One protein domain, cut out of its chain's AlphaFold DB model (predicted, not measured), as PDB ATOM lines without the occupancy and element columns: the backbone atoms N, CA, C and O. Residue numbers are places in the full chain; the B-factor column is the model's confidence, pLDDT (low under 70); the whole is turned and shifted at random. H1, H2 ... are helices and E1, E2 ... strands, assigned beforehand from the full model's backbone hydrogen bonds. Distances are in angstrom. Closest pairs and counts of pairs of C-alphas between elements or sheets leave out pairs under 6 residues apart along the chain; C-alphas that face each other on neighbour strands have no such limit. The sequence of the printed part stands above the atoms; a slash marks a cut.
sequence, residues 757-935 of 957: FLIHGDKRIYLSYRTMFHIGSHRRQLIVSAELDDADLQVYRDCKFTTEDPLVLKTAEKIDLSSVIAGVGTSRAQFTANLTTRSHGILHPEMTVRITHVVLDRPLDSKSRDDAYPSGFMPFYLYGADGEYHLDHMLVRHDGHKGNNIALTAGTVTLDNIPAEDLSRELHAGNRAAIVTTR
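AT A GLANCE: This is residues 757 to 935 of the 957 residues of the protein "Pyridoxal-dependent decarboxylase domain protein" of Diplodia corticola (UniProt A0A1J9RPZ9). A closed barrel of six strands, E1 to E6, has a second, strongly twisted sheet of four strands, E7 to E10, packed on its side at E1 and E2. Helices H1 and H2 lie outside the barrel, while H3 stands up from the second sheet. The printed part has 179 residues with three named helices and ten named strands, in the order E1 E2 E3 H1 E4 H2 E5 E6 E7 E8 E9 H3 E10; the class is mixed, and both sheets are antiparallel. The whole is compact and rounded, with a radius of gyration of the C-alphas of 16.5 A and spans of 46 by 40 by 36 A.

HOW THE PARTS SIT: Round the barrel run E1, residues 757 to 760, E2, 765 to 769, E3, 780 to 788, E6, 841 to 859, E5, 830 to 837, and E4, 808 to 811. N and O within hydrogen-bond range are N 758 and O 768 for E1 and E2, 2.8 A; N 767 and O 784 for E2 and E3, 2.8 A; N 783 and O 856 for E3 and E6, 2.8 A; N 833 and O 847 for E6 and E5, 2.9 A; N 810 and O 834 for E5 and E4, 2.9 A; and N 757 and O 809 for E4 and E1, 2.8 A. E1, E2 and E3 form a meander, each strand the antiparallel neighbour of the one before. H1, residues 790 to 802, is on the barrel at a height of 8.6 A, and its closest C-alphas to E6 are Asp 792 and Met 847, 6.3 A. H2, residues 817 to 822, is on it at 7.1 A, with Val 820 and Gln 830 of E5 the closest C-alphas, 6.6 A. The second sheet runs E9, residues 905 to 909, E8, 884 to 889, E7, 875 to 881, and E10, 930 to 933; E7, E8 and E9 form a second meander. Its pairs include N 906 and O 887, 2.9 A, N 886 and O 879, 2.8 A, and N 876 and O 932, 2.8 A. The closest C-alphas of E1 and E9 are His 760 and Gly 907, 5.2 A. H3, residues 916 to 926, is on this sheet, with Ala 881 and Ser 920 the closest C-alphas to E7, 5.5 A. In H1, H2 and H3 every O i to N i+4 pair is within hydrogen-bond range.

IN THESE COORDINATES: E1 begins at C-alpha 757 (44.215, 18.538, -8.745), and E10 ends at C-alpha 933 (55.223, 6.920, 8.454). E6 is 29.6 A long and bends by 104 degrees at residue 845; E3 is 23.4 A and bends by 54 degrees at residue 785. E5 is 21.6 A, E7 19.8 A and H1 18.6 A.

THE WHOLE: The C-alphas of Ala 791 and Ser 871 are the farthest apart, 46.4 A. The printed part has no cut. The links E6 to E7 and E8 to E9 are long, 15 residues each. Mean pLDDT of the printed part is 85.7, and residues 895 to 900, 913 to 927 and 935 are under 70.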
ATOM      1  N   PHE A 757      43.268  19.616  -8.984       96.31
ATOM      2  CA  PHE A 757      44.215  18.538  -8.745       96.31
ATOM      3  C   PHE A 757      45.645  19.054  -8.862       96.31
ATOM      4  O   PHE A 757      45.960  19.786  -9.795       96.31
ATOM      5  N   LEU A 758      46.515  18.661  -7.936       95.06
ATOM      6  CA  LEU A 758      47.958  18.735  -8.138       95.06
ATOM      7  C   LEU A 758      48.361  17.628  -9.111       95.06
ATOM      8  O   LEU A 758      47.929  16.487  -8.951       95.06
ATOM      9  N   ILE A 759      49.165  17.971 -10.114       94.69
ATOM     10  CA  ILE A 759      49.607  17.031 -11.148       94.69
ATOM     11  C   ILE A 759      51.060  16.597 -10.903       94.69
ATOM     12  O   ILE A 759      51.972  17.426 -10.832       94.69
ATOM     13  N   HIS A 760      51.284  15.288 -10.782       92.69
ATOM     14  CA  HIS A 760      52.583  14.671 -10.499       92.69
ATOM     15  C   HIS A 760      53.005  13.669 -11.581       92.69
ATOM     16  O   HIS A 760      52.183  13.202 -12.368       92.69
ATOM     17  N   GLY A 761      54.298  13.323 -11.553       90.19
ATOM     18  CA  GLY A 761      54.937  12.395 -12.491       90.19
ATOM     19  C   GLY A 761      55.290  13.021 -13.842       90.19
ATOM     20  O   GLY A 761      54.871  14.135 -14.149       90.19
ATOM     21  N   ASP A 762      56.167  12.372 -14.595       85.50
ATOM     22  CA  ASP A 762      56.562  12.744 -15.962       85.50
ATOM     23  C   ASP A 762      56.341  11.564 -16.920       85.50
ATOM     24  O   ASP A 762      55.809  11.724 -18.021       85.50
ATOM     25  N   LYS A 763      56.663  10.345 -16.473       84.88
ATOM     26  CA  LYS A 763      56.393   9.115 -17.235       84.88
ATOM     27  C   LYS A 763      54.929   8.704 -17.166       84.88
ATOM     28  O   LYS A 763      54.341   8.324 -18.174       84.88
ATOM     29  N   ARG A 764      54.349   8.768 -15.968       88.12
ATOM     30  CA  ARG A 764      52.934   8.494 -15.704       88.12
ATOM     31  C   ARG A 764      52.347   9.660 -14.945       88.12
ATOM     32  O   ARG A 764      52.976  10.159 -14.019       88.12
ATOM     33  N   ILE A 765      51.134  10.053 -15.307       93.69
ATOM     34  CA  ILE A 765      50.479  11.187 -14.673       93.69
ATOM     35  C   ILE A 765      49.622  10.705 -13.507       93.69
ATOM     36  O   ILE A 765      48.760   9.837 -13.659       93.69
ATOM     37  N   TYR A 766      49.851  11.311 -12.345       94.62
ATOM     38  CA  TYR A 766      49.015  11.151 -11.162       94.62
ATOM     39  C   TYR A 766      48.413  12.489 -10.764       94.62
ATOM     40  O   TYR A 766      49.074  13.526 -10.821       94.62
ATOM     41  N   LEU A 767      47.163  12.457 -10.322       96.25
ATOM     42  CA  LEU A 767      46.424  13.622  -9.866       96.25
ATOM     43  C   LEU A 767      46.100  13.449  -8.383       96.25
ATOM     44  O   LEU A 767      45.344  12.547  -8.021       96.25
ATOM     45  N   SER A 768      46.661  14.315  -7.536       95.62
ATOM     46  CA  SER A 768      46.292  14.421  -6.118       95.62
ATOM     47  C   SER A 768      45.226  15.498  -5.948       95.62
ATOM     48  O   SER A 768      45.419  16.661  -6.314       95.62
ATOM     49  N   TYR A 769      44.065  15.112  -5.431       96.38
ATOM     50  CA  TYR A 769      42.914  15.993  -5.326       96.38
ATOM     51  C   TYR A 769      43.062  17.030  -4.210       96.38
ATOM     52  O   TYR A 769      43.368  16.713  -3.057       96.38
ATOM     53  N   ARG A 770      42.757  18.294  -4.529       92.88
ATOM     54  CA  ARG A 770      42.762  19.391  -3.555       92.88
ATOM     55  C   ARG A 770      41.499  19.361  -2.704       92.88
ATOM     56  O   ARG A 770      40.520  20.058  -2.949       92.88
ATOM     57  N   THR A 771      41.586  18.527  -1.687       90.56
ATOM     58  CA  THR A 771      40.510  18.140  -0.784       90.56
ATOM     59  C   THR A 771      40.043  19.277   0.134       90.56
ATOM     60  O   THR A 771      40.841  20.125   0.540       90.56
ATOM     61  N   MET A 772      38.762  19.265   0.527       89.19
ATOM     62  CA  MET A 772      38.215  20.137   1.576       89.19
ATOM     63  C   MET A 772      37.318  19.343   2.531       89.19
ATOM     64  O   MET A 772      36.430  18.631   2.082       89.19
ATOM     65  N   PHE A 773      37.460  19.523   3.847       86.50
ATOM     66  CA  PHE A 773      36.565  18.877   4.825       86.50
ATOM     67  C   PHE A 773      35.140  19.438   4.804       86.50
ATOM     68  O   PHE A 773      34.185  18.773   5.187       86.50
ATOM     69  N   HIS A 774      34.986  20.689   4.387       86.25
ATOM     70  CA  HIS A 774      33.785  21.460   4.676       86.25
ATOM     71  C   HIS A 774      32.744  21.472   3.562       86.25
ATOM     72  O   HIS A 774      31.596  21.786   3.837       86.25
ATOM     73  N   ILE A 775      33.130  21.172   2.323       89.94
ATOM     74  CA  ILE A 775      32.230  21.228   1.168       89.94
ATOM     75  C   ILE A 775      31.947  19.797   0.719       89.94
ATOM     76  O   ILE A 775      32.893  19.081   0.405       89.94
ATOM     77  N   GLY A 776      30.674  19.395   0.682       89.75
ATOM     78  CA  GLY A 776      30.235  18.019   0.403       89.75
ATOM     79  C   GLY A 776      30.862  17.430  -0.861       89.75
ATOM     80  O   GLY A 776      31.571  16.429  -0.784       89.75
ATOM     81  N   SER A 777      30.747  18.135  -1.992       91.19
ATOM     82  CA  SER A 777      31.342  17.731  -3.277       91.19
ATOM     83  C   SER A 777      32.880  17.629  -3.282       91.19
ATOM     84  O   SER A 777      33.454  17.047  -4.203       91.19
ATOM     85  N   HIS A 778      33.566  18.143  -2.254       93.25
ATOM     86  CA  HIS A 778      35.026  18.086  -2.086       93.25
ATOM     87  C   HIS A 778      35.474  17.230  -0.893       93.25
ATOM     88  O   HIS A 778      36.682  17.112  -0.665       93.25
ATOM     89  N   ARG A 779      34.540  16.639  -0.132       92.06
ATOM     90  CA  ARG A 779      34.789  15.940   1.143       92.06
ATOM     91  C   ARG A 779      35.314  14.515   0.945       92.06
ATOM     92  O   ARG A 779      34.766  13.539   1.456       92.06
ATOM     93  N   ARG A 780      36.406  14.395   0.196       93.00
ATOM     94  CA  ARG A 780      37.124  13.143  -0.061       93.00
ATOM     95  C   ARG A 780      38.598  13.409  -0.285       93.00
ATOM     96  O   ARG A 780      38.939  14.415  -0.895       93.00
ATOM     97  N   GLN A 781      39.442  12.480   0.131       94.88
ATOM     98  CA  GLN A 781      40.834  12.424  -0.281       94.88
ATOM     99  C   GLN A 781      40.958  11.464  -1.463       94.88
ATOM    100  O   GLN A 781      40.629  10.285  -1.341       94.88
ATOM    101  N   LEU A 782      41.406  11.981  -2.606       95.62
ATOM    102  CA  LEU A 782      41.385  11.270  -3.881       95.62
ATOM    103  C   LEU A 782      42.751  11.359  -4.573       95.62
ATOM    104  O   LEU A 782      43.308  12.446  -4.722       95.62
ATOM    105  N   ILE A 783      43.264  10.215  -5.022       95.75
ATOM    106  CA  ILE A 783      44.464  10.093  -5.855       95.75
ATOM    107  C   ILE A 783      44.105   9.199  -7.040       95.75
ATOM    108  O   ILE A 783      43.614   8.083  -6.857       95.75
ATOM    109  N   VAL A 784      44.351   9.673  -8.258       95.25
ATOM    110  CA  VAL A 784      44.055   8.922  -9.487       95.25
ATOM    111  C   VAL A 784      45.234   8.944 -10.449       95.25
ATOM    112  O   VAL A 784      46.012   9.896 -10.446       95.25
ATOM    113  N   SER A 785      45.358   7.921 -11.290       93.94
ATOM    114  CA  SER A 785      46.209   7.991 -12.479       93.94
ATOM    115  C   SER A 785      45.400   8.520 -13.660       93.94
ATOM    116  O   SER A 785      44.224   8.178 -13.822       93.94
ATOM    117  N   ALA A 786      46.029   9.339 -14.494       94.81
ATOM    118  CA  ALA A 786      45.390   9.943 -15.651       94.81
ATOM    119  C   ALA A 786      46.267   9.855 -16.903       94.81
ATOM    120  O   ALA A 786      47.475   9.641 -16.828       94.81
ATOM    121  N   GLU A 787      45.633  10.026 -18.052       94.38
ATOM    122  CA  GLU A 787      46.263  10.205 -19.352       94.38
ATOM    123  C   GLU A 787      45.894  11.581 -19.905       94.38
ATOM    124  O   GLU A 787      44.778  12.072 -19.699       94.38
ATOM    125  N   LEU A 788      46.864  12.171 -20.598       94.38
ATOM    126  CA  LEU A 788      46.741  13.392 -21.378       94.38
ATOM    127  C   LEU A 788      47.121  13.057 -22.819       94.38
ATOM    128  O   LEU A 788      47.973  12.198 -23.053       94.38
ATOM    129  N   ASP A 789      46.517  13.758 -23.764       92.81
ATOM    130  CA  ASP A 789      46.859  13.736 -25.179       92.81
ATOM    131  C   ASP A 789      48.348  14.088 -25.367       92.81
ATOM    132  O   ASP A 789      48.888  14.902 -24.618       92.81
ATOM    133  N   ASP A 790      49.028  13.544 -26.384       91.19
ATOM    134  CA  ASP A 790      50.483  13.736 -26.560       91.19
ATOM    135  C   ASP A 790      50.905  15.219 -26.600       91.19
ATOM    136  O   ASP A 790      51.938  15.596 -26.040       91.19
ATOM    137  N   ALA A 791      50.092  16.072 -27.231       91.75
ATOM    138  CA  ALA A 791      50.332  17.513 -27.295       91.75
ATOM    139  C   ALA A 791      50.225  18.175 -25.909       91.75
ATOM    140  O   ALA A 791      51.095  18.950 -25.515       91.75
ATOM    141  N   ASP A 792      49.189  17.822 -25.152       93.62
ATOM    142  CA  ASP A 792      48.914  18.343 -23.813       93.62
ATOM    143  C   ASP A 792      49.940  17.846 -22.784       93.62
ATOM    144  O   ASP A 792      50.385  18.601 -21.914       93.62
ATOM    145  N   LEU A 793      50.376  16.591 -22.915       92.75
ATOM    146  CA  LEU A 793      51.435  16.011 -22.099       92.75
ATOM    147  C   LEU A 793      52.763  16.747 -22.308       92.75
ATOM    148  O   LEU A 793      53.463  17.029 -21.333       92.75
ATOM    149  N   GLN A 794      53.103  17.096 -23.554       92.25
ATOM    150  CA  GLN A 794      54.315  17.864 -23.837       92.25
ATOM    151  C   GLN A 794      54.250  19.269 -23.224       92.25
ATOM    152  O   GLN A 794      55.210  19.693 -22.585       92.25
ATOM    153  N   VAL A 795      53.105  19.952 -23.322       91.88
ATOM    154  CA  VAL A 795      52.910  21.269 -22.689       91.88
ATOM    155  C   VAL A 795      53.063  21.187 -21.167       91.88
ATOM    156  O   VAL A 795      53.725  22.037 -20.563       91.88
ATOM    157  N   TYR A 796      52.498  20.155 -20.532       93.44
ATOM    158  CA  TYR A 796      52.671  19.933 -19.096       93.44
ATOM    159  C   TYR A 796      54.148  19.753 -18.719       93.44
ATOM    160  O   TYR A 796      54.610  20.381 -17.762       93.44
ATOM    161  N   ARG A 797      54.893  18.938 -19.474       92.31
ATOM    162  CA  ARG A 797      56.330  18.706 -19.258       92.31
ATOM    163  C   ARG A 797      57.129  19.995 -19.362       92.31
ATOM    164  O   ARG A 797      57.890  20.310 -18.449       92.31
ATOM    165  N   ASP A 798      56.898  20.768 -20.415       90.94
ATOM    166  CA  ASP A 798      57.585  22.041 -20.626       90.94
ATOM    167  C   ASP A 798      57.332  22.990 -19.446       90.94
ATOM    168  O   ASP A 798      58.266  23.584 -18.906       90.94
ATOM    169  N   CYS A 799      56.089  23.066 -18.964       89.69
ATOM    170  CA  CYS A 799      55.751  23.858 -17.783       89.69
ATOM    171  C   CYS A 799      56.446  23.327 -16.520       89.69
ATOM    172  O   CYS A 799      57.035  24.104 -15.774       89.69
ATOM    173  N   LYS A 800      56.417  22.010 -16.280       87.31
ATOM    174  CA  LYS A 800      56.958  21.374 -15.067       87.31
ATOM    175  C   LYS A 800      58.445  21.651 -14.863       87.31
ATOM    176  O   LYS A 800      58.871  21.842 -13.731       87.31
ATOM    177  N   PHE A 801      59.222  21.668 -15.943       85.81
ATOM    178  CA  PHE A 801      60.668  21.899 -15.880       85.81
ATOM    179  C   PHE A 801      61.063  23.380 -15.955       85.81
ATOM    180  O   PHE A 801      62.240  23.700 -15.802       85.81
ATOM    181  N   THR A 802      60.109  24.287 -16.183       84.44
ATOM    182  CA  THR A 802      60.372  25.733 -16.315       84.44
ATOM    183  C   THR A 802      59.824  26.570 -15.164       84.44
ATOM    184  O   THR A 802      60.206  27.733 -15.034       84.44
ATOM    185  N   THR A 803      58.960  26.009 -14.313       80.94
ATOM    186  CA  THR A 803      58.383  26.710 -13.161       80.94
ATOM    187  C   THR A 803      58.707  26.024 -11.837       80.94
ATOM    188  O   THR A 803      58.668  24.803 -11.729       80.94
ATOM    189  N   GLU A 804      58.990  26.825 -10.808       78.81
ATOM    190  CA  GLU A 804      59.106  26.353  -9.420       78.81
ATOM    191  C   GLU A 804      57.742  26.313  -8.702       78.81
ATOM    192  O   GLU A 804      57.620  25.750  -7.613       78.81
ATOM    193  N   ASP A 805      56.698  26.903  -9.296       84.06
ATOM    194  CA  ASP A 805      55.362  26.891  -8.712       84.06
ATOM    195  C   ASP A 805      54.672  25.522  -8.891       84.06
ATOM    196  O   ASP A 805      54.758  24.907  -9.956       84.06
ATOM    197  N   PRO A 806      53.865  25.070  -7.914       86.50
ATOM    198  CA  PRO A 806      53.042  23.881  -8.085       86.50
ATOM    199  C   PRO A 806      52.048  24.025  -9.245       86.50
ATOM    200  O   PRO A 806      51.221  24.942  -9.267       86.50
ATOM    201  N   LEU A 807      52.088  23.066 -10.168       92.31
ATOM    202  CA  LEU A 807      51.137  22.961 -11.269       92.31
ATOM    203  C   LEU A 807      49.823  22.332 -10.800       92.31
ATOM    204  O   LEU A 807      49.803  21.304 -10.117       92.31
ATOM    205  N   VAL A 808      48.711  22.954 -11.190       94.38
ATOM    206  CA  VAL A 808      47.358  22.551 -10.802       94.38
ATOM    207  C   VAL A 808      46.486  22.412 -12.042       94.38
ATOM    208  O   VAL A 808      46.311  23.378 -12.785       94.38
ATOM    209  N   LEU A 809      45.867  21.247 -12.222       95.62
ATOM    210  CA  LEU A 809      44.758  21.080 -13.155       95.62
ATOM    211  C   LEU A 809      43.463  21.512 -12.476       95.62
ATOM    212  O   LEU A 809      43.092  20.975 -11.433       95.62
ATOM    213  N   LYS A 810      42.760  22.477 -13.063       95.75
ATOM    214  CA  LYS A 810      41.436  22.907 -12.608       95.75
ATOM    215  C   LYS A 810      40.413  22.605 -13.690       95.75
ATOM    216  O   LYS A 810      40.631  23.004 -14.825       95.75
ATOM    217  N   THR A 811      39.305  21.950 -13.358       96.75
ATOM    218  CA  THR A 811      38.260  21.653 -14.349       96.75
ATOM    219  C   THR A 811      37.796  22.938 -15.046       96.75
ATOM    220  O   THR A 811      37.659  23.990 -14.413       96.75
ATOM    221  N   ALA A 812      37.607  22.869 -16.363       95.25
ATOM    222  CA  ALA A 812      37.187  24.008 -17.179       95.25
ATOM    223  C   ALA A 812      35.705  24.347 -16.949       95.25
ATOM    224  O   ALA A 812      35.302  25.506 -17.045       95.25
ATOM    225  N   GLU A 813      34.920  23.345 -16.557       95.12
ATOM    226  CA  GLU A 813      33.515  23.459 -16.188       95.12
ATOM    227  C   GLU A 813      33.220  22.750 -14.860       95.12
ATOM    228  O   GLU A 813      34.088  22.111 -14.252       95.12
ATOM    229  N   LYS A 814      31.979  22.897 -14.393       96.56
ATOM    230  CA  LYS A 814      31.493  22.190 -13.213       96.56
ATOM    231  C   LYS A 814      31.162  20.752 -13.578       96.56
ATOM    232  O   LYS A 814      30.350  20.532 -14.472       96.56
ATOM    233  N   ILE A 815      31.726  19.798 -12.851       95.19
ATOM    234  CA  ILE A 815      31.499  18.371 -13.090       95.19
ATOM    235  C   ILE A 815      31.026  17.683 -11.814       95.19
ATOM    236  O   ILE A 815      31.317  18.135 -10.711       95.19
ATOM    237  N   ASP A 816      30.292  16.582 -11.962       94.25
ATOM    238  CA  ASP A 816      30.084  15.637 -10.865       94.25
ATOM    239  C   ASP A 816      31.275  14.678 -10.830       94.25
ATOM    240  O   ASP A 816      31.326  13.685 -11.564       94.25
ATOM    241  N   LEU A 817      32.252  14.995  -9.980       93.56
ATOM    242  CA  LEU A 817      33.457  14.188  -9.843       93.56
ATOM    243  C   LEU A 817      33.151  12.747  -9.407       93.56
ATOM    244  O   LEU A 817      33.824  11.829  -9.868       93.56
ATOM    245  N   SER A 818      32.115  12.511  -8.594       91.88
ATOM    246  CA  SER A 818      31.738  11.152  -8.174       91.88
ATOM    247  C   SER A 818      31.324  10.303  -9.371       91.88
ATOM    248  O   SER A 818      31.752   9.156  -9.493       91.88
ATOM    249  N   SER A 819      30.531  10.880 -10.276       92.19
ATOM    250  CA  SER A 819      30.113  10.216 -11.512       92.19
ATOM    251  C   SER A 819      31.288   9.943 -12.455       92.19
ATOM    252  O   SER A 819      31.335   8.879 -13.073       92.19
ATOM    253  N   VAL A 820      32.261  10.859 -12.546       93.88
ATOM    254  CA  VAL A 820      33.482  10.653 -13.348       93.88
ATOM    255  C   VAL A 820      34.324   9.506 -12.779       93.88
ATOM    256  O   VAL A 820      34.747   8.629 -13.530       93.88
ATOM    257  N   ILE A 821      34.514   9.467 -11.457       93.44
ATOM    258  CA  ILE A 821      35.264   8.406 -10.766       93.44
ATOM    259  C   ILE A 821      34.563   7.048 -10.882       93.44
ATOM    260  O   ILE A 821      35.207   6.045 -11.185       93.44
ATOM    261  N   ALA A 822      33.237   7.002 -10.735       92.50
ATOM    262  CA  ALA A 822      32.461   5.778 -10.940       92.50
ATOM    263  C   ALA A 822      32.512   5.265 -12.394       92.50
ATOM    264  O   ALA A 822      32.259   4.089 -12.646       92.50
ATOM    265  N   GLY A 823      32.831   6.138 -13.354       91.25
ATOM    266  CA  GLY A 823      32.953   5.809 -14.770       91.25
ATOM    267  C   GLY A 823      34.303   5.219 -15.188       91.25
ATOM    268  O   GLY A 823      34.455   4.915 -16.375       91.25
ATOM    269  N   VAL A 824      35.281   5.086 -14.282       91.56
ATOM    270  CA  VAL A 824      36.631   4.572 -14.593       91.56
ATOM    271  C   VAL A 824      36.551   3.187 -15.247       91.56
ATOM    272  O   VAL A 824      35.824   2.308 -14.793       91.56
ATOM    273  N   GLY A 825      37.262   3.014 -16.367       83.75
ATOM    274  CA  GLY A 825      37.140   1.845 -17.254       83.75
ATOM    275  C   GLY A 825      36.122   2.008 -18.395       83.75
ATOM    276  O   GLY A 825      35.983   1.113 -19.226       83.75
ATOM    277  N   THR A 826      35.434   3.151 -18.480       89.12
ATOM    278  CA  THR A 826      34.537   3.513 -19.591       89.12
ATOM    279  C   THR A 826      34.972   4.822 -20.259       89.12
ATOM    280  O   THR A 826      35.804   5.561 -19.735       89.12
ATOM    281  N   SER A 827      34.360   5.175 -21.395       83.56
ATOM    282  CA  SER A 827      34.593   6.467 -22.062       83.56
ATOM    283  C   SER A 827      34.137   7.689 -21.251       83.56
ATOM    284  O   SER A 827      34.444   8.813 -21.636       83.56
ATOM    285  N   ARG A 828      33.419   7.490 -20.135       85.31
ATOM    286  CA  ARG A 828      32.884   8.562 -19.278       85.31
ATOM    287  C   ARG A 828      33.863   9.054 -18.208       85.31
ATOM    288  O   ARG A 828      33.591  10.069 -17.580       85.31
ATOM    289  N   ALA A 829      34.993   8.376 -18.009       92.50
ATOM    290  CA  ALA A 829      36.022   8.766 -17.043       92.50
ATOM    291  C   ALA A 829      36.957   9.854 -17.587       92.50
ATOM    292  O   ALA A 829      38.175   9.697 -17.587       92.50
ATOM    293  N   GLN A 830      36.399  10.938 -18.121       94.44
ATOM    294  CA  GLN A 830      37.186  12.045 -18.652       94.44
ATOM    295  C   GLN A 830      36.524  13.390 -18.371       94.44
ATOM    296  O   GLN A 830      35.301  13.469 -18.256       94.44
ATOM    297  N   PHE A 831      37.330  14.441 -18.282       95.88
ATOM    298  CA  PHE A 831      36.871  15.817 -18.114       95.88
ATOM    299  C   PHE A 831      37.849  16.797 -18.759       95.88
ATOM    300  O   PHE A 831      39.018  16.478 -18.963       95.88
ATOM    301  N   THR A 832      37.371  18.006 -19.039       96.62
ATOM    302  CA  THR A 832      38.203  19.092 -19.566       96.62
ATOM    303  C   THR A 832      38.761  19.939 -18.422       96.62
ATOM    304  O   THR A 832      38.027  20.298 -17.494       96.62
ATOM    305  N   ALA A 833      40.048  20.285 -18.469       96.69
ATOM    306  CA  ALA A 833      40.724  21.062 -17.433       96.69
ATOM    307  C   ALA A 833      41.721  22.080 -17.990       96.69
ATOM    308  O   ALA A 833      42.299  21.907 -19.049       96.69
ATOM    309  N   ASN A 834      41.960  23.138 -17.227       96.44
ATOM    310  CA  ASN A 834      42.985  24.134 -17.491       96.44
ATOM    311  C   ASN A 834      44.209  23.838 -16.617       96.44
ATOM    312  O   ASN A 834      44.067  23.659 -15.400       96.44
ATOM    313  N   LEU A 835      45.402  23.845 -17.208       95.31
ATOM    314  CA  LEU A 835      46.665  23.846 -16.475       95.31
ATOM    315  C   LEU A 835      46.924  25.243 -15.929       95.31
ATOM    316  O   LEU A 835      46.925  26.231 -16.665       95.31
ATOM    317  N   THR A 836      47.134  25.331 -14.621       93.50
ATOM    318  CA  THR A 836      47.257  26.599 -13.907       93.50
ATOM    319  C   THR A 836      48.422  26.597 -12.931       93.50
ATOM    320  O   THR A 836      48.872  25.545 -12.476       93.50
ATOM    321  N   THR A 837      48.887  27.793 -12.586       87.38
ATOM    322  CA  THR A 837      49.905  28.014 -11.559       87.38
ATOM    323  C   THR A 837      49.604  29.275 -10.749       87.38
ATOM    324  O   THR A 837      48.858  30.152 -11.198       87.38
ATOM    325  N   ARG A 838      50.174  29.390  -9.542       80.94
ATOM    326  CA  ARG A 838      49.909  30.516  -8.634       80.94
ATOM    327  C   ARG A 838      50.338  31.854  -9.236       80.94
ATOM    328  O   ARG A 838      49.579  32.813  -9.125       80.94
ATOM    329  N   SER A 839      51.518  31.923  -9.852       77.62
ATOM    330  CA  SER A 839      52.092  33.201 -10.299       77.62
ATOM    331  C   SER A 839      51.571  33.700 -11.651       77.62
ATOM    332  O   SER A 839      51.672  34.891 -11.923       77.62
ATOM    333  N   HIS A 840      50.990  32.832 -12.490       71.75
ATOM    334  CA  HIS A 840      50.653  33.162 -13.888       71.75
ATOM    335  C   HIS A 840      49.205  32.836 -14.303       71.75
ATOM    336  O   HIS A 840      48.816  33.124 -15.431       71.75
ATOM    337  N   GLY A 841      48.367  32.283 -13.416       82.88
ATOM    338  CA  GLY A 841      46.974  31.968 -13.754       82.88
ATOM    339  C   GLY A 841      46.862  30.734 -14.654       82.88
ATOM    340  O   GLY A 841      47.346  29.672 -14.267       82.88
ATOM    341  N   ILE A 842      46.193  30.844 -15.810       89.31
ATOM    342  CA  ILE A 842      46.039  29.747 -16.788       89.31
ATOM    343  C   ILE A 842      47.253  29.723 -17.720       89.31
ATOM    344  O   ILE A 842      47.496  30.691 -18.431       89.31
ATOM    345  N   LEU A 843      47.982  28.607 -17.717       89.62
ATOM    346  CA  LEU A 843      49.126  28.352 -18.596       89.62
ATOM    347  C   LEU A 843      48.688  27.715 -19.917       89.62
ATOM    348  O   LEU A 843      49.184  28.091 -20.973       89.62
ATOM    349  N   HIS A 844      47.746  26.773 -19.850       93.00
ATOM    350  CA  HIS A 844      47.213  26.068 -21.014       93.00
ATOM    351  C   HIS A 844      45.744  25.696 -20.770       93.00
ATOM    352  O   HIS A 844      45.452  25.053 -19.755       93.00
ATOM    353  N   PRO A 845      44.799  26.158 -21.607       93.31
ATOM    354  CA  PRO A 845      43.383  25.880 -21.420       93.31
ATOM    355  C   PRO A 845      42.947  24.561 -22.080       93.31
ATOM    356  O   PRO A 845      43.570  24.094 -23.024       93.31
ATOM    357  N   GLU A 846      41.820  24.020 -21.614       91.25
ATOM    358  CA  GLU A 846      41.029  22.982 -22.299       91.25
ATOM    359  C   GLU A 846      41.726  21.637 -22.593       91.25
ATOM    360  O   GLU A 846      41.435  20.980 -23.587       91.25
ATOM    361  N   MET A 847      42.573  21.165 -21.680       94.25
ATOM    362  CA  MET A 847      43.170  19.828 -21.747       94.25
ATOM    363  C   MET A 847      42.133  18.736 -21.501       94.25
ATOM    364  O   MET A 847      41.361  18.820 -20.536       94.25
ATOM    365  N   THR A 848      42.158  17.675 -22.305       94.31
ATOM    366  CA  THR A 848      41.341  16.485 -22.036       94.31
ATOM    367  C   THR A 848      42.076  15.575 -21.060       94.31
ATOM    368  O   THR A 848      43.156  15.065 -21.332       94.31
ATOM    369  N   VAL A 849      41.478  15.353 -19.892       96.06
ATOM    370  CA  VAL A 849      42.043  14.499 -18.846       96.06
ATOM    371  C   VAL A 849      41.230  13.219 -18.779       96.06
ATOM    372  O   VAL A 849      40.057  13.258 -18.403       96.06
ATOM    373  N   ARG A 850      41.835  12.074 -19.110       95.69
ATOM    374  CA  ARG A 850      41.205  10.753 -18.953       95.69
ATOM    375  C   ARG A 850      41.707  10.090 -17.678       95.69
ATOM    376  O   ARG A 850      42.883   9.771 -17.576       95.69
ATOM    377  N   ILE A 851      40.823   9.828 -16.722       95.62
ATOM    378  CA  ILE A 851      41.156   9.041 -15.532       95.62
ATOM    379  C   ILE A 851      41.216   7.565 -15.921       95.62
ATOM    380  O   ILE A 851      40.232   6.997 -16.399       95.62
ATOM    381  N   THR A 852      42.365   6.934 -15.689       92.56
ATOM    382  CA  THR A 852      42.582   5.525 -16.031       92.56
ATOM    383  C   THR A 852      42.377   4.597 -14.844       92.56
ATOM    384  O   THR A 852      41.780   3.537 -15.015       92.56
ATOM    385  N   HIS A 853      42.817   4.988 -13.643       91.31
ATOM    386  CA  HIS A 853      42.679   4.181 -12.427       91.31
ATOM    387  C   HIS A 853      42.511   5.059 -11.181       91.31
ATOM    388  O   HIS A 853      43.069   6.152 -11.086       91.31
ATOM    389  N   VAL A 854      41.773   4.545 -10.194       93.00
ATOM    390  CA  VAL A 854      41.644   5.150  -8.861       93.00
ATOM    391  C   VAL A 854      42.670   4.508  -7.935       93.00
ATOM    392  O   VAL A 854      42.571   3.319  -7.646       93.00
ATOM    393  N   VAL A 855      43.650   5.287  -7.477       91.75
ATOM    394  CA  VAL A 855      44.696   4.827  -6.545       91.75
ATOM    395  C   VAL A 855      44.191   4.883  -5.102       91.75
ATOM    396  O   VAL A 855      44.478   4.000  -4.294       91.75
ATOM    397  N   LEU A 856      43.429   5.929  -4.783       93.38
ATOM    398  CA  LEU A 856      42.797   6.160  -3.491       93.38
ATOM    399  C   LEU A 856      41.519   6.967  -3.712       93.38
ATOM    400  O   LEU A 856      41.589   8.013  -4.340       93.38
ATOM    401  N   ASP A 857      40.398   6.538  -3.140       93.50
ATOM    402  CA  ASP A 857      39.205   7.370  -2.944       93.50
ATOM    403  C   ASP A 857      38.691   7.115  -1.527       93.50
ATOM    404  O   ASP A 857      38.148   6.049  -1.229       93.50
ATOM    405  N   ARG A 858      38.967   8.053  -0.619       92.38
ATOM    406  CA  ARG A 858      38.615   7.944   0.798       92.38
ATOM    407  C   ARG A 858      37.668   9.079   1.189       92.38
ATOM    408  O   ARG A 858      38.063  10.242   1.075       92.38
ATOM    409  N   PRO A 859      36.466   8.789   1.713       92.31
ATOM    410  CA  PRO A 859      35.584   9.822   2.243       92.31
ATOM    411  C   PRO A 859      36.193  10.502   3.477       92.31
ATOM    412  O   PRO A 859      36.912   9.875   4.254       92.31
ATOM    413  N   LEU A 860      35.894  11.790   3.660       91.31
ATOM    414  CA  LEU A 860      36.336  12.579   4.821       91.31
ATOM    415  C   LEU A 860      35.176  13.126   5.660       91.31
ATOM    416  O   LEU A 860      35.360  14.068   6.434       91.31
ATOM    417  N   ASP A 861      33.982  12.560   5.489       88.06
ATOM    418  CA  ASP A 861      32.896  12.739   6.450       88.06
ATOM    419  C   ASP A 861      33.301  12.257   7.840       88.06
ATOM    420  O   ASP A 861      34.280  11.525   8.026       88.06
ATOM    421  N   SER A 862      32.576  12.740   8.841       85.62
ATOM    422  CA  SER A 862      33.046  12.645  10.212       85.62
ATOM    423  C   SER A 862      33.221  11.220  10.729       85.62
ATOM    424  O   SER A 862      34.198  10.966  11.435       85.62
ATOM    425  N   LYS A 863      32.345  10.300  10.315       86.38
ATOM    426  CA  LYS A 863      32.384   8.864  10.643       86.38
ATOM    427  C   LYS A 863      33.526   8.099   9.970       86.38
ATOM    428  O   LYS A 863      33.878   7.012  10.410       86.38
ATOM    429  N   SER A 864      34.106   8.651   8.904       88.12
ATOM    430  CA  SER A 864      35.205   8.032   8.147       88.12
ATOM    431  C   SER A 864      36.595   8.443   8.659       88.12
ATOM    432  O   SER A 864      37.624   8.077   8.073       88.12
ATOM    433  N   ARG A 865      36.636   9.236   9.736       87.50
ATOM    434  CA  ARG A 865      37.849   9.759  10.373       87.50
ATOM    435  C   ARG A 865      38.123   9.035  11.684       87.50
ATOM    436  O   ARG A 865      37.216   8.514  12.323       87.50
ATOM    437  N   ASP A 866      39.379   9.070  12.096       85.88
ATOM    438  CA  ASP A 866      39.821   8.492  13.357       85.88
ATOM    439  C   ASP A 866      39.282   9.320  14.535       85.88
ATOM    440  O   ASP A 866      38.973  10.511  14.396       85.88
ATOM    441  N   ASP A 867      39.204   8.714  15.719       79.12
ATOM    442  CA  ASP A 867      38.811   9.424  16.944       79.12
ATOM    443  C   ASP A 867      39.914  10.375  17.442       79.12
ATOM    444  O   ASP A 867      39.617  11.414  18.028       79.12
ATOM    445  N   ALA A 868      41.187  10.066  17.161       80.50
ATOM    446  CA  ALA A 868      42.343  10.839  17.613       80.50
ATOM    447  C   ALA A 868      43.419  10.987  16.525       80.50
ATOM    448  O   ALA A 868      43.557  10.141  15.643       80.50
ATOM    449  N   TYR A 869      44.224  12.051  16.611       83.75
ATOM    450  CA  TYR A 869      45.427  12.183  15.783       83.75
ATOM    451  C   TYR A 869      46.497  11.144  16.179       83.75
ATOM    452  O   TYR A 869      46.659  10.856  17.369       83.75
ATOM    453  N   PRO A 870      47.301  10.641  15.224       80.62
ATOM    454  CA  PRO A 870      48.459   9.802  15.526       80.62
ATOM    455  C   PRO A 870      49.471  10.525  16.431       80.62
ATOM    456  O   PRO A 870      49.949  11.609  16.101       80.62
ATOM    457  N   SER A 871      49.833   9.924  17.568       73.94
ATOM    458  CA  SER A 871      50.646  10.574  18.614       73.94
ATOM    459  C   SER A 871      52.164  10.387  18.470       73.94
ATOM    460  O   SER A 871      52.927  11.018  19.200       73.94
ATOM    461  N   GLY A 872      52.624   9.547  17.533       74.62
ATOM    462  CA  GLY A 872      54.045   9.187  17.380       74.62
ATOM    463  C   GLY A 872      54.619   9.278  15.964       74.62
ATOM    464  O   GLY A 872      55.828   9.143  15.795       74.62
ATOM    465  N   PHE A 873      53.784   9.503  14.947       77.62
ATOM    466  CA  PHE A 873      54.193   9.503  13.540       77.62
ATOM    467  C   PHE A 873      53.239  10.329  12.680       77.62
ATOM    468  O   PHE A 873      52.073  10.481  13.031       77.62
ATOM    469  N   MET A 874      53.703  10.810  11.527       83.06
ATOM    470  CA  MET A 874      52.832  11.377  10.496       83.06
ATOM    471  C   MET A 874      52.680  10.380   9.337       83.06
ATOM    472  O   MET A 874      53.699   9.980   8.765       83.06
ATOM    473  N   PRO A 875      51.449   9.951   9.010       86.38
ATOM    474  CA  PRO A 875      51.204   8.979   7.951       86.38
ATOM    475  C   PRO A 875      51.016   9.636   6.572       86.38
ATOM    476  O   PRO A 875      50.320  10.639   6.437       86.38
ATOM    477  N   PHE A 876      51.601   9.050   5.529       89.75
ATOM    478  CA  PHE A 876      51.480   9.491   4.137       89.75
ATOM    479  C   PHE A 876      51.126   8.318   3.222       89.75
ATOM    480  O   PHE A 876      51.592   7.197   3.427       89.75
ATOM    481  N   TYR A 877      50.364   8.604   2.173       91.62
ATOM    482  CA  TYR A 877      50.222   7.740   1.012       91.62
ATOM    483  C   TYR A 877      51.440   7.902   0.105       91.62
ATOM    484  O   TYR A 877      51.700   9.000  -0.385       91.62
ATOM    485  N   LEU A 878      52.164   6.810  -0.124       89.62
ATOM    486  CA  LEU A 878      53.220   6.688  -1.124       89.62
ATOM    487  C   LEU A 878      52.645   6.023  -2.376       89.62
ATOM    488  O   LEU A 878      52.097   4.923  -2.304       89.62
ATOM    489  N   TYR A 879      52.770   6.689  -3.518       89.81
ATOM    490  CA  TYR A 879      52.261   6.218  -4.807       89.81
ATOM    491  C   TYR A 879      53.203   6.639  -5.933       89.81
ATOM    492  O   TYR A 879      54.019   7.545  -5.763       89.81
ATOM    493  N   GLY A 880      53.112   5.968  -7.077       87.25
ATOM    494  CA  GLY A 880      54.023   6.174  -8.198       87.25
ATOM    495  C   GLY A 880      54.462   4.860  -8.831       87.25
ATOM    496  O   GLY A 880      54.062   3.782  -8.393       87.25
ATOM    497  N   ALA A 881      55.262   4.954  -9.888       82.06
ATOM    498  CA  ALA A 881      55.790   3.803 -10.615       82.06
ATOM    499  C   ALA A 881      57.051   4.190 -11.400       82.06
ATOM    500  O   ALA A 881      57.342   5.370 -11.583       82.06
ATOM    501  N   ASP A 882      57.783   3.193 -11.904       79.25
ATOM    502  CA  ASP A 882      58.872   3.389 -12.875       79.25
ATOM    503  C   ASP A 882      59.993   4.339 -12.377       79.25
ATOM    504  O   ASP A 882      60.627   5.063 -13.158       79.25
ATOM    505  N   GLY A 883      60.239   4.326 -11.060       78.56
ATOM    506  CA  GLY A 883      61.236   5.158 -10.374       78.56
ATOM    507  C   GLY A 883      60.770   6.576 -10.015       78.56
ATOM    508  O   GLY A 883      61.565   7.337  -9.473       78.56
ATOM    509  N   GLU A 884      59.512   6.931 -10.289       86.62
ATOM    510  CA  GLU A 884      58.899   8.209  -9.909       86.62
ATOM    511  C   GLU A 884      57.890   7.988  -8.783       86.62
ATOM    512  O   GLU A 884      56.878   7.316  -8.979       86.62
ATOM    513  N   TYR A 885      58.166   8.554  -7.605       87.50
ATOM    514  CA  TYR A 885      57.333   8.395  -6.415       87.50
ATOM    515  C   TYR A 885      56.897   9.738  -5.831       87.50
ATOM    516  O   TYR A 885      57.599  10.750  -5.925       87.50
ATOM    517  N   HIS A 886      55.727   9.719  -5.202       90.62
ATOM    518  CA  HIS A 886      55.017  10.886  -4.696       90.62
ATOM    519  C   HIS A 886      54.452  10.597  -3.305       90.62
ATOM    520  O   HIS A 886      54.134   9.450  -2.982       90.62
ATOM    521  N   LEU A 887      54.291  11.642  -2.492       91.19
ATOM    522  CA  LEU A 887      53.678  11.544  -1.166       91.19
ATOM    523  C   LEU A 887      52.461  12.452  -1.042       91.19
ATOM    524  O   LEU A 887      52.478  13.580  -1.532       91.19
ATOM    525  N   ASP A 888      51.443  11.979  -0.326       91.25
ATOM    526  CA  ASP A 888      50.277  12.768   0.079       91.25
ATOM    527  C   ASP A 888      49.895  12.453   1.534       91.25
ATOM    528  O   ASP A 888      49.760  11.291   1.911       91.25
ATOM    529  N   HIS A 889      49.780  13.469   2.389       91.44
ATOM    530  CA  HIS A 889      49.515  13.297   3.821       91.44
ATOM    531  C   HIS A 889      48.137  12.691   4.072       91.44
ATOM    532  O   HIS A 889      47.137  13.199   3.572       91.44
ATOM    533  N   MET A 890      48.051  11.638   4.888       90.94
ATOM    534  CA  MET A 890      46.766  11.018   5.201       90.94
ATOM    535  C   MET A 890      45.937  11.928   6.115       90.94
ATOM    536  O   MET A 890      46.280  12.174   7.273       90.94
ATOM    537  N   LEU A 891      44.791  12.387   5.616       90.44
ATOM    538  CA  LEU A 891      43.887  13.270   6.347       90.44
ATOM    539  C   LEU A 891      43.000  12.458   7.303       90.44
ATOM    540  O   LEU A 891      41.832  12.194   7.032       90.44
ATOM    541  N   VAL A 892      43.578  11.970   8.402       87.00
ATOM    542  CA  VAL A 892      42.919  10.991   9.290       87.00
ATOM    543  C   VAL A 892      41.945  11.594  10.301       87.00
ATOM    544  O   VAL A 892      40.981  10.929  10.657       87.00
ATOM    545  N   ARG A 893      42.141  12.850  10.718       84.88
ATOM    546  CA  ARG A 893      41.339  13.528  11.752       84.88
ATOM    547  C   ARG A 893      41.144  15.012  11.431       84.88
ATOM    548  O   ARG A 893      41.988  15.607  10.764       84.88
ATOM    549  N   HIS A 894      40.033  15.588  11.887       82.31
ATOM    550  CA  HIS A 894      39.728  17.022  11.873       82.31
ATOM    551  C   HIS A 894      38.670  17.298  12.960       82.31
ATOM    552  O   HIS A 894      37.648  16.614  12.988       82.31
ATOM    553  N   ASP A 895      38.901  18.265  13.856       69.88
ATOM    554  CA  ASP A 895      38.041  18.514  15.035       69.88
ATOM    555  C   ASP A 895      37.036  19.655  14.804       69.88
ATOM    556  O   ASP A 895      36.867  20.543  15.646       69.88
ATOM    557  N   GLY A 896      36.380  19.670  13.643       69.19
ATOM    558  CA  GLY A 896      35.395  20.700  13.308       69.19
ATOM    559  C   GLY A 896      35.985  22.113  13.372       69.19
ATOM    560  O   GLY A 896      37.023  22.398  12.787       69.19
ATOM    561  N   HIS A 897      35.333  23.013  14.108       58.62
ATOM    562  CA  HIS A 897      35.796  24.391  14.289       58.62
ATOM    563  C   HIS A 897      36.985  24.537  15.265       58.62
ATOM    564  O   HIS A 897      37.579  25.616  15.330       58.62
ATOM    565  N   LYS A 898      37.335  23.491  16.038       54.25
ATOM    566  CA  LYS A 898      38.366  23.544  17.099       54.25
ATOM    567  C   LYS A 898      39.744  23.050  16.660       54.25
ATOM    568  O   LYS A 898      40.730  23.381  17.316       54.25
ATOM    569  N   GLY A 899      39.843  22.277  15.579       60.25
ATOM    570  CA  GLY A 899      41.106  21.669  15.155       60.25
ATOM    571  C   GLY A 899      41.297  21.695  13.650       60.25
ATOM    572  O   GLY A 899      40.352  21.542  12.889       60.25
ATOM    573  N   ASN A 900      42.546  21.860  13.224       66.75
ATOM    574  CA  ASN A 900      42.923  21.901  11.817       66.75
ATOM    575  C   ASN A 900      43.706  20.645  11.437       66.75
ATOM    576  O   ASN A 900      44.500  20.140  12.229       66.75
ATOM    577  N   ASN A 901      43.555  20.220  10.187       79.12
ATOM    578  CA  ASN A 901      44.503  19.333   9.524       79.12
ATOM    579  C   ASN A 901      45.142  20.088   8.346       79.12
ATOM    580  O   ASN A 901      44.634  21.125   7.916       79.12
ATOM    581  N   ILE A 902      46.268  19.601   7.839       83.25
ATOM    582  CA  ILE A 902      47.034  20.237   6.769       83.25
ATOM    583  C   ILE A 902      47.249  19.253   5.623       83.25
ATOM    584  O   ILE A 902      47.659  18.117   5.835       83.25
ATOM    585  N   ALA A 903      46.988  19.688   4.392       85.25
ATOM    586  CA  ALA A 903      47.369  18.927   3.210       85.25
ATOM    587  C   ALA A 903      48.864  19.148   2.940       85.25
ATOM    588  O   ALA A 903      49.290  20.282   2.709       85.25
ATOM    589  N   LEU A 904      49.656  18.075   2.994       88.12
ATOM    590  CA  LEU A 904      51.075  18.080   2.637       88.12
ATOM    591  C   LEU A 904      51.292  17.081   1.511       88.12
ATOM    592  O   LEU A 904      50.965  15.905   1.655       88.12
ATOM    593  N   THR A 905      51.876  17.551   0.420       88.06
ATOM    594  CA  THR A 905      52.042  16.760  -0.794       88.06
ATOM    595  C   THR A 905      53.433  17.013  -1.363       88.06
ATOM    596  O   THR A 905      53.886  18.158  -1.398       88.06
ATOM    597  N   ALA A 906      54.116  15.956  -1.801       87.75
ATOM    598  CA  ALA A 906      55.408  16.045  -2.474       87.75
ATOM    599  C   ALA A 906      55.325  15.362  -3.844       87.75
ATOM    600  O   ALA A 906      55.105  14.154  -3.932       87.75
ATOM    601  N   GLY A 907      55.507  16.152  -4.907       84.31
ATOM    602  CA  GLY A 907      55.417  15.689  -6.294       84.31
ATOM    603  C   GLY A 907      56.636  14.907  -6.790       84.31
ATOM    604  O   GLY A 907      56.540  14.262  -7.829       84.31
ATOM    605  N   THR A 908      57.749  14.920  -6.054       83.50
ATOM    606  CA  THR A 908      58.948  14.116  -6.336       83.50
ATOM    607  C   THR A 908      59.580  13.690  -5.018       83.50
ATOM    608  O   THR A 908      59.830  14.537  -4.157       83.50
ATOM    609  N   VAL A 909      59.833  12.391  -4.851       84.25
ATOM    610  CA  VAL A 909      60.407  11.815  -3.629       84.25
ATOM    611  C   VAL A 909      61.487  10.797  -3.975       84.25
ATOM    612  O   VAL A 909      61.271   9.907  -4.796       84.25
ATOM    613  N   THR A 910      62.633  10.906  -3.304       81.00
ATOM    614  CA  THR A 910      63.719   9.920  -3.363       81.00
ATOM    615  C   THR A 910      63.610   8.976  -2.170       81.00
ATOM    616  O   THR A 910      63.430   9.425  -1.037       81.00
ATOM    617  N   LEU A 911      63.709   7.670  -2.419       76.69
ATOM    618  CA  LEU A 911      63.648   6.634  -1.389       76.69
ATOM    619  C   LEU A 911      65.012   5.955  -1.268       76.69
ATOM    620  O   LEU A 911      65.459   5.283  -2.198       76.69
ATOM    621  N   ASP A 912      65.652   6.099  -0.112       70.06
ATOM    622  CA  ASP A 912      66.903   5.408   0.188       70.06
ATOM    623  C   ASP A 912      66.609   4.016   0.775       70.06
ATOM    624  O   ASP A 912      65.794   3.877   1.688       70.06
ATOM    625  N   ASN A 913      67.335   2.991   0.316       65.19
ATOM    626  CA  ASN A 913      67.330   1.623   0.870       65.19
ATOM    627  C   ASN A 913      66.083   0.750   0.603       65.19
ATOM    628  O   ASN A 913      65.869  -0.225   1.324       65.19
ATOM    629  N   ILE A 914      65.294   1.036  -0.438       66.06
ATOM    630  CA  ILE A 914      64.244   0.127  -0.940       66.06
ATOM    631  C   ILE A 914      64.560  -0.214  -2.408       66.06
ATOM    632  O   ILE A 914      64.671   0.713  -3.213       66.06
ATOM    633  N   PRO A 915      64.720  -1.497  -2.795       64.75
ATOM    634  CA  PRO A 915      64.907  -1.868  -4.195       64.75
ATOM    635  C   PRO A 915      63.716  -1.390  -5.034       64.75
ATOM    636  O   PRO A 915      62.570  -1.759  -4.773       64.75
ATOM    637  N   ALA A 916      63.978  -0.559  -6.047       60.97
ATOM    638  CA  ALA A 916      62.931   0.068  -6.857       60.97
ATOM    639  C   ALA A 916      62.012  -0.951  -7.555       60.97
ATOM    640  O   ALA A 916      60.840  -0.663  -7.773       60.97
ATOM    641  N   GLU A 917      62.522  -2.144  -7.876       62.72
ATOM    642  CA  GLU A 917      61.765  -3.208  -8.543       62.72
ATOM    643  C   GLU A 917      60.715  -3.863  -7.631       62.72
ATOM    644  O   GLU A 917      59.610  -4.151  -8.093       62.72
ATOM    645  N   ASP A 918      61.021  -4.048  -6.344       63.06
ATOM    646  CA  ASP A 918      60.114  -4.689  -5.382       63.06
ATOM    647  C   ASP A 918      58.951  -3.757  -5.023       63.06
ATOM    648  O   ASP A 918      57.784  -4.144  -5.094       63.06
ATOM    649  N   LEU A 919      59.260  -2.488  -4.740       68.75
ATOM    650  CA  LEU A 919      58.253  -1.472  -4.437       68.75
ATOM    651  C   LEU A 919      57.401  -1.129  -5.663       68.75
ATOM    652  O   LEU A 919      56.182  -0.993  -5.551       68.75
ATOM    653  N   SER A 920      58.022  -1.031  -6.845       63.09
ATOM    654  CA  SER A 920      57.269  -0.838  -8.080       63.09
ATOM    655  C   SER A 920      56.346  -2.026  -8.321       63.09
ATOM    656  O   SER A 920      55.223  -1.804  -8.740       63.09
ATOM    657  N   ARG A 921      56.734  -3.272  -8.017       63.03
ATOM    658  CA  ARG A 921      55.832  -4.426  -8.153       63.03
ATOM    659  C   ARG A 921      54.639  -4.343  -7.193       63.03
ATOM    660  O   ARG A 921      53.527  -4.621  -7.626       63.03
ATOM    661  N   GLU A 922      54.832  -3.930  -5.943       65.38
ATOM    662  CA  GLU A 922      53.736  -3.792  -4.967       65.38
ATOM    663  C   GLU A 922      52.775  -2.634  -5.282       65.38
ATOM    664  O   GLU A 922      51.556  -2.815  -5.234       65.38
ATOM    665  N   LEU A 923      53.298  -1.462  -5.654       69.00
ATOM    666  CA  LEU A 923      52.487  -0.281  -5.980       69.00
ATOM    667  C   LEU A 923      51.815  -0.398  -7.360       69.00
ATOM    668  O   LEU A 923      50.639  -0.058  -7.510       69.00
ATOM    669  N   HIS A 924      52.536  -0.923  -8.359       60.06
ATOM    670  CA  HIS A 924      52.078  -1.049  -9.752       60.06
ATOM    671  C   HIS A 924      51.146  -2.246  -9.952       60.06
ATOM    672  O   HIS A 924      50.049  -2.072 -10.471       60.06
ATOM    673  N   ALA A 925      51.504  -3.451  -9.480       56.66
ATOM    674  CA  ALA A 925      50.618  -4.614  -9.623       56.66
ATOM    675  C   ALA A 925      49.379  -4.515  -8.715       56.66
ATOM    676  O   ALA A 925      48.363  -5.159  -8.978       56.66
ATOM    677  N   GLY A 926      49.460  -3.709  -7.652       51.91
ATOM    678  CA  GLY A 926      48.366  -3.472  -6.718       51.91
ATOM    679  C   GLY A 926      47.398  -2.363  -7.126       51.91
ATOM    680  O   GLY A 926      46.299  -2.343  -6.574       51.91
ATOM    681  N   ASN A 927      47.772  -1.456  -8.047       61.50
ATOM    682  CA  ASN A 927      47.050  -0.198  -8.320       61.50
ATOM    683  C   ASN A 927      46.650   0.540  -7.022       61.50
ATOM    684  O   ASN A 927      45.528   1.025  -6.882       61.50
ATOM    685  N   ARG A 928      47.545   0.565  -6.028       71.00
ATOM    686  CA  ARG A 928      47.265   1.036  -4.661       71.00
ATOM    687  C   ARG A 928      48.400   1.908  -4.150       71.00
ATOM    688  O   ARG A 928      49.549   1.736  -4.543       71.00
ATOM    689  N   ALA A 929      48.076   2.812  -3.230       76.75
ATOM    690  CA  ALA A 929      49.078   3.502  -2.427       76.75
ATOM    691  C   ALA A 929      49.562   2.613  -1.266       76.75
ATOM    692  O   ALA A 929      48.774   1.872  -0.674       76.75
ATOM    693  N   ALA A 930      50.839   2.733  -0.902       80.31
ATOM    694  CA  ALA A 930      51.377   2.207   0.352       80.31
ATOM    695  C   ALA A 930      51.289   3.268   1.459       80.31
ATOM    696  O   ALA A 930      51.308   4.467   1.183       80.31
ATOM    697  N   ILE A 931      51.221   2.837   2.718       83.81
ATOM    698  CA  ILE A 931      51.275   3.739   3.875       83.81
ATOM    699  C   ILE A 931      52.720   3.826   4.356       83.81
ATOM    700  O   ILE A 931      53.328   2.808   4.685       83.81
ATOM    701  N   VAL A 932      53.253   5.043   4.448       82.69
ATOM    702  CA  VAL A 932      54.560   5.313   5.056       82.69
ATOM    703  C   VAL A 932      54.421   6.282   6.219       82.69
ATOM    704  O   VAL A 932      53.551   7.150   6.231       82.69
ATOM    705  N   THR A 933      55.285   6.138   7.217       80.44
ATOM    706  CA  THR A 933      55.223   6.920   8.454       80.44
ATOM    707  C   THR A 933      56.535   7.641   8.709       80.44
ATOM    708  O   THR A 933      57.610   7.058   8.565       80.44
ATOM    709  N   THR A 934      56.469   8.886   9.163       75.81
ATOM    710  CA  THR A 934      57.657   9.601   9.644       75.81
ATOM    711  C   THR A 934      58.014   9.182  11.076       75.81
ATOM    712  O   THR A 934      57.166   8.728  11.840       75.81
ATOM    713  N   ARG A 935      59.273   9.394  11.486       63.81
ATOM    714  CA  ARG A 935      59.722   9.213  12.886       63.81
ATOM    715  C   ARG A 935      59.349  10.383  13.813       63.81
ATOM    716  O   ARG A 935      59.889  10.491  14.909       63.81
TER     717      ARG A 935